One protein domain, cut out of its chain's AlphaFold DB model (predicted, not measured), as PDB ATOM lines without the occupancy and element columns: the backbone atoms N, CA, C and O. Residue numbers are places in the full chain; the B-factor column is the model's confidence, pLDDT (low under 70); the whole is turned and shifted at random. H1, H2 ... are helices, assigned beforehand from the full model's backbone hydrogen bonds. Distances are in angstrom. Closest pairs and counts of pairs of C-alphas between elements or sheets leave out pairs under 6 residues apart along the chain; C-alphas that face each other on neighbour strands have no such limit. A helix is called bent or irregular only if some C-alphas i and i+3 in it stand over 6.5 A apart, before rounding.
ATOM      1  N   THR A 324     127.198 122.456 138.752       91.25
ATOM      2  CA  THR A 324     125.804 122.827 138.476       91.25
ATOM      3  C   THR A 324     125.261 122.171 137.214       91.25
ATOM      4  O   THR A 324     124.083 121.822 137.193       91.25
ATOM      5  N   VAL A 325     126.106 121.910 136.212       89.94
ATOM      6  CA  VAL A 325     125.738 121.114 135.031       89.94
ATOM      7  C   VAL A 325     125.388 119.689 135.440       89.94
ATOM      8  O   VAL A 325     124.345 119.164 135.053       89.94
ATOM      9  N   GLU A 326     126.241 119.064 136.250       89.94
ATOM     10  CA  GLU A 326     126.017 117.715 136.778       89.94
ATOM     11  C   GLU A 326     124.739 117.655 137.619       89.94
ATOM     12  O   GLU A 326     123.909 116.763 137.431       89.94
ATOM     13  N   ALA A 327     124.530 118.648 138.486       88.25
ATOM     14  CA  ALA A 327     123.323 118.744 139.291       88.25
ATOM     15  C   ALA A 327     122.065 118.962 138.432       88.25
ATOM     16  O   ALA A 327     121.041 118.334 138.691       88.25
ATOM     17  N   ALA A 328     122.128 119.796 137.390       85.38
ATOM     18  CA  ALA A 328     121.020 120.008 136.462       85.38
ATOM     19  C   ALA A 328     120.661 118.721 135.701       85.38
ATOM     20  O   ALA A 328     119.484 118.374 135.616       85.38
ATOM     21  N   ARG A 329     121.657 117.961 135.225       85.31
ATOM     22  CA  ARG A 329     121.434 116.651 134.582       85.31
ATOM     23  C   ARG A 329     120.779 115.657 135.538       85.31
ATOM     24  O   ARG A 329     119.754 115.078 135.196       85.31
ATOM     25  N   ALA A 330     121.294 115.544 136.762       85.31
ATOM     26  CA  ALA A 330     120.711 114.673 137.779       85.31
ATOM     27  C   ALA A 330     119.256 115.052 138.119       85.31
ATOM     28  O   ALA A 330     118.425 114.173 138.350       85.31
ATOM     29  N   ARG A 331     118.920 116.352 138.123       82.25
ATOM     30  CA  ARG A 331     117.534 116.821 138.293       82.25
ATOM     31  C   ARG A 331     116.650 116.422 137.124       82.25
ATOM     32  O   ARG A 331     115.558 115.921 137.362       82.25
ATOM     33  N   LEU A 332     117.099 116.638 135.888       81.06
ATOM     34  CA  LEU A 332     116.338 116.250 134.698       81.06
ATOM     35  C   LEU A 332     116.037 114.746 134.708       81.06
ATOM     36  O   LEU A 332     114.885 114.363 134.515       81.06
ATOM     37  N   ASP A 333     117.027 113.919 135.045       83.12
ATOM     38  CA  ASP A 333     116.853 112.470 135.183       83.12
ATOM     39  C   ASP A 333     115.834 112.120 136.282       83.12
ATOM     40  O   ASP A 333     114.932 111.308 136.065       83.12
ATOM     41  N   ALA A 334     115.917 112.772 137.448       83.94
ATOM     42  CA  ALA A 334     114.986 112.556 138.558       83.94
ATOM     43  C   ALA A 334     113.550 113.016 138.243       83.94
ATOM     44  O   ALA A 334     112.579 112.443 138.747       83.94
ATOM     45  N   LEU A 335     113.400 114.053 137.418       85.19
ATOM     46  CA  LEU A 335     112.106 114.602 137.024       85.19
ATOM     47  C   LEU A 335     111.483 113.871 135.841       85.19
ATOM     48  O   LEU A 335     110.282 114.031 135.632       85.19
ATOM     49  N   GLN A 336     112.245 113.072 135.090       85.31
ATOM     50  CA  GLN A 336     111.821 112.510 133.808       85.31
ATOM     51  C   GLN A 336     110.461 111.797 133.887       85.31
ATOM     52  O   GLN A 336     109.555 112.105 133.114       85.31
ATOM     53  N   GLU A 337     110.266 110.901 134.860       87.44
ATOM     54  CA  GLU A 337     108.996 110.175 135.011       87.44
ATOM     55  C   GLU A 337     107.816 111.092 135.370       87.44
ATOM     56  O   GLU A 337     106.692 110.900 134.888       87.44
ATOM     57  N   SER A 338     108.059 112.086 136.227       89.88
ATOM     58  CA  SER A 338     107.056 113.074 136.639       89.88
ATOM     59  C   SER A 338     106.698 113.997 135.476       89.88
ATOM     60  O   SER A 338     105.518 114.217 135.209       89.88
ATOM     61  N   ALA A 339     107.698 114.457 134.728       87.31
ATOM     62  CA  ALA A 339     107.525 115.283 133.545       87.31
ATOM     63  C   ALA A 339     106.756 114.539 132.448       87.31
ATOM     64  O   ALA A 339     105.803 115.079 131.894       87.31
ATOM     65  N   ASP A 340     107.079 113.272 132.185       88.81
ATOM     66  CA  ASP A 340     106.353 112.457 131.205       88.81
ATOM     67  C   ASP A 340     104.900 112.208 131.618       88.81
ATOM     68  O   ASP A 340     103.999 112.161 130.778       88.81
ATOM     69  N   ARG A 341     104.641 112.081 132.922       92.31
ATOM     70  CA  ARG A 341     103.278 111.992 133.454       92.31
ATOM     71  C   ARG A 341     102.507 113.294 133.252       92.31
ATOM     72  O   ARG A 341     101.363 113.234 132.817       92.31
ATOM     73  N   ILE A 342     103.132 114.438 133.522       91.38
ATOM     74  CA  ILE A 342     102.536 115.768 133.328       91.38
ATOM     75  C   ILE A 342     102.253 116.024 131.847       91.38
ATOM     76  O   ILE A 342     101.149 116.444 131.508       91.38
ATOM     77  N   ARG A 343     103.191 115.693 130.950       90.12
ATOM     78  CA  ARG A 343     102.996 115.791 129.492       90.12
ATOM     79  C   ARG A 343     101.795 114.975 129.024       90.12
ATOM     80  O   ARG A 343     100.981 115.492 128.274       90.12
ATOM     81  N   ARG A 344     101.640 113.737 129.511       92.88
ATOM     82  CA  ARG A 344     100.453 112.911 129.215       92.88
ATOM     83  C   ARG A 344      99.171 113.485 129.821       92.88
ATOM     84  O   ARG A 344      98.123 113.437 129.191       92.88
ATOM     85  N   GLN A 345      99.237 114.024 131.038       94.50
ATOM     86  CA  GLN A 345      98.081 114.628 131.708       94.50
ATOM     87  C   GLN A 345      97.568 115.876 130.974       94.50
ATOM     88  O   GLN A 345      96.361 116.114 130.947       94.50
ATOM     89  N   TYR A 346      98.472 116.662 130.388       91.25
ATOM     90  CA  TYR A 346      98.173 117.913 129.692       91.25
ATOM     91  C   TYR A 346      98.494 117.833 128.192       91.25
ATOM     92  O   TYR A 346      98.938 118.812 127.604       91.25
ATOM     93  N   GLU A 347      98.252 116.687 127.548       87.06
ATOM     94  CA  GLU A 347      98.584 116.470 126.128       87.06
ATOM     95  C   GLU A 347      97.919 117.503 125.191       87.06
ATOM     96  O   GLU A 347      98.514 117.934 124.208       87.06
ATOM     97  N   GLY A 348      96.713 117.970 125.536       88.50
ATOM     98  CA  GLY A 348      96.001 119.032 124.809       88.50
ATOM     99  C   GLY A 348      96.394 120.468 125.188       88.50
ATOM    100  O   GLY A 348      95.850 121.408 124.613       88.50
ATOM    101  N   ASP A 349      97.299 120.652 126.152       86.00
ATOM    102  CA  ASP A 349      97.802 121.959 126.594       86.00
ATOM    103  C   ASP A 349      99.306 121.883 126.944       86.00
ATOM    104  O   ASP A 349      99.691 121.882 128.120       86.00
ATOM    105  N   PRO A 350     100.189 121.825 125.925       77.81
ATOM    106  CA  PRO A 350     101.633 121.719 126.134       77.81
ATOM    107  C   PRO A 350     102.227 122.873 126.949       77.81
ATOM    108  O   PRO A 350     103.203 122.675 127.670       77.81
ATOM    109  N   ARG A 351     101.633 124.075 126.881       77.25
ATOM    110  CA  ARG A 351     102.078 125.232 127.674       77.25
ATOM    111  C   ARG A 351     101.850 124.990 129.158       77.25
ATOM    112  O   ARG A 351     102.748 125.228 129.963       77.25
ATOM    113  N   ARG A 352     100.672 124.483 129.524       83.62
ATOM    114  CA  ARG A 352     100.394 124.097 130.908       83.62
ATOM    115  C   ARG A 352     101.262 122.928 131.356       83.62
ATOM    116  O   ARG A 352     101.737 122.952 132.486       83.62
ATOM    117  N   ALA A 353     101.492 121.944 130.486       83.75
ATOM    118  CA  ALA A 353     102.406 120.844 130.781       83.75
ATOM    119  C   ALA A 353     103.800 121.368 131.157       83.75
ATOM    120  O   ALA A 353     104.343 120.978 132.189       83.75
ATOM    121  N   GLN A 354     104.339 122.287 130.351       78.81
ATOM    122  CA  GLN A 354     105.639 122.902 130.597       78.81
ATOM    123  C   GLN A 354     105.646 123.694 131.908       78.81
ATOM    124  O   GLN A 354     106.492 123.435 132.752       78.81
ATOM    125  N   ALA A 355     104.645 124.545 132.152       79.69
ATOM    126  CA  ALA A 355     104.578 125.339 133.379       79.69
ATOM    127  C   ALA A 355     104.524 124.485 134.664       79.69
ATOM    128  O   ALA A 355     105.043 124.885 135.703       79.69
ATOM    129  N   GLU A 356     103.883 123.312 134.629       87.50
ATOM    130  CA  GLU A 356     103.877 122.381 135.768       87.50
ATOM    131  C   GLU A 356     105.208 121.627 135.924       87.50
ATOM    132  O   GLU A 356     105.615 121.347 137.050       87.50
ATOM    133  N   ILE A 357     105.901 121.324 134.819       83.06
ATOM    134  CA  ILE A 357     107.263 120.766 134.850       83.06
ATOM    135  C   ILE A 357     108.240 121.781 135.439       83.06
ATOM    136  O   ILE A 357     109.025 121.413 136.309       83.06
ATOM    137  N   ASP A 358     108.151 123.042 135.020       79.31
ATOM    138  CA  ASP A 358     109.010 124.126 135.499       79.31
ATOM    139  C   ASP A 358     108.846 124.313 137.011       79.31
ATOM    140  O   ASP A 358     109.828 124.295 137.741       79.31
ATOM    141  N   LYS A 359     107.605 124.324 137.529       83.94
ATOM    142  CA  LYS A 359     107.351 124.349 138.986       83.94
ATOM    143  C   LYS A 359     108.015 123.192 139.735       83.94
ATOM    144  O   LYS A 359     108.448 123.355 140.874       83.94
ATOM    145  N   LEU A 360     108.025 122.004 139.132       82.75
ATOM    146  CA  LEU A 360     108.655 120.815 139.704       82.75
ATOM    147  C   LEU A 360     110.178 120.937 139.703       82.75
ATOM    148  O   LEU A 360     110.813 120.547 140.681       82.75
ATOM    149  N   ALA A 361     110.746 121.493 138.633       79.06
ATOM    150  CA  ALA A 361     112.165 121.789 138.531       79.06
ATOM    151  C   ALA A 361     112.601 122.858 139.542       79.06
ATOM    152  O   ALA A 361     113.567 122.631 140.269       79.06
ATOM    153  N   ASP A 362     111.838 123.943 139.670       76.50
ATOM    154  CA  ASP A 362     112.084 125.049 140.604       76.50
ATOM    155  C   ASP A 362     112.042 124.612 142.077       76.50
ATOM    156  O   ASP A 362     112.683 125.214 142.939       76.50
ATOM    157  N   ALA A 363     111.289 123.555 142.394       79.38
ATOM    158  CA  ALA A 363     111.214 123.009 143.748       79.38
ATOM    159  C   ALA A 363     112.463 122.201 144.148       79.38
ATOM    160  O   ALA A 363     112.643 121.901 145.334       79.38
ATOM    161  N   LEU A 364     113.315 121.817 143.190       73.56
ATOM    162  CA  LEU A 364     114.539 121.080 143.475       73.56
ATOM    163  C   LEU A 364     115.676 122.043 143.849       73.56
ATOM    164  O   LEU A 364     115.889 123.049 143.178       73.56
ATOM    165  N   PRO A 365     116.462 121.732 144.895       72.12
ATOM    166  CA  PRO A 365     117.530 122.615 145.349       72.12
ATOM    167  C   PRO A 365     118.590 122.767 144.260       72.12
ATOM    168  O   PRO A 365     119.058 121.746 143.758       72.12
ATOM    169  N   HIS A 366     118.999 124.000 143.942       73.38
ATOM    170  CA  HIS A 366     120.081 124.337 143.001       73.38
ATOM    171  C   HIS A 366     121.369 124.718 143.750       73.38
ATOM    172  O   HIS A 366     121.264 125.391 144.779       73.38
ATOM    173  N   PRO A 367     122.580 124.286 143.333       82.75
ATOM    174  CA  PRO A 367     123.799 124.655 144.030       82.75
ATOM    175  C   PRO A 367     124.057 126.137 143.768       82.75
ATOM    176  O   PRO A 367     124.071 126.577 142.621       82.75
TER     177      PRO A 367
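This is residues 324 to 367 of the 630 residues of an uncharacterized protein of Acidobacteria bacterium (UniProt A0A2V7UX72). A helical hairpin makes a rod: the long bent helix H1 runs along it, and the shorter H2 folds back beside its second arm, H1b. The unnamed residues 363 to 367 carry the chain back to near Thr 324. The 44 printed residues, with two named helices, H1 then H2, and no named strand, are all helix in class, only just compact, close to loose, with a radius of gyration of the C-alphas of 10.9 A and spans of 34 by 15 by 13 A.

H1, residues 324 to 345, was assigned as one helix by its hydrogen bonds but is bent: C-alphas 334 and 337 are 7.4 A apart. Its arms H1a, residues 324 to 334, and H1b, residues 337 to 345, stand at a steep tilt of 58 degrees. H1b and H2, residues 350 to 362, touch as a hairpin, opposite ways at a shallow tilt of 26 degrees; their closest C-alphas, of Arg 343 and Ala 353, are 5.2 A apart. H1a and H2 are close but not clearly touching, the closest C-alphas, of Arg 331 and Ala 361, 7.3 A apart. In H1a, H1b and H2 every O i to N i+4 pair is within hydrogen-bond range.

H1a, 14.9 A long, begins at C-alpha 324 (125.804, 122.827, 138.476). H1b is 12.2 A long. H2, 18.2 A, ends at C-alpha 362 (112.084, 125.049, 140.604).

The C-alphas farthest apart, of Gly 348 and Pro 367, are 34.3 A apart; those of Thr 324 and Pro 367 are 6.2 A apart. The link from H1 to H2 is tight. The printed part has no cut, and no printed residue is under 70 in pLDDT.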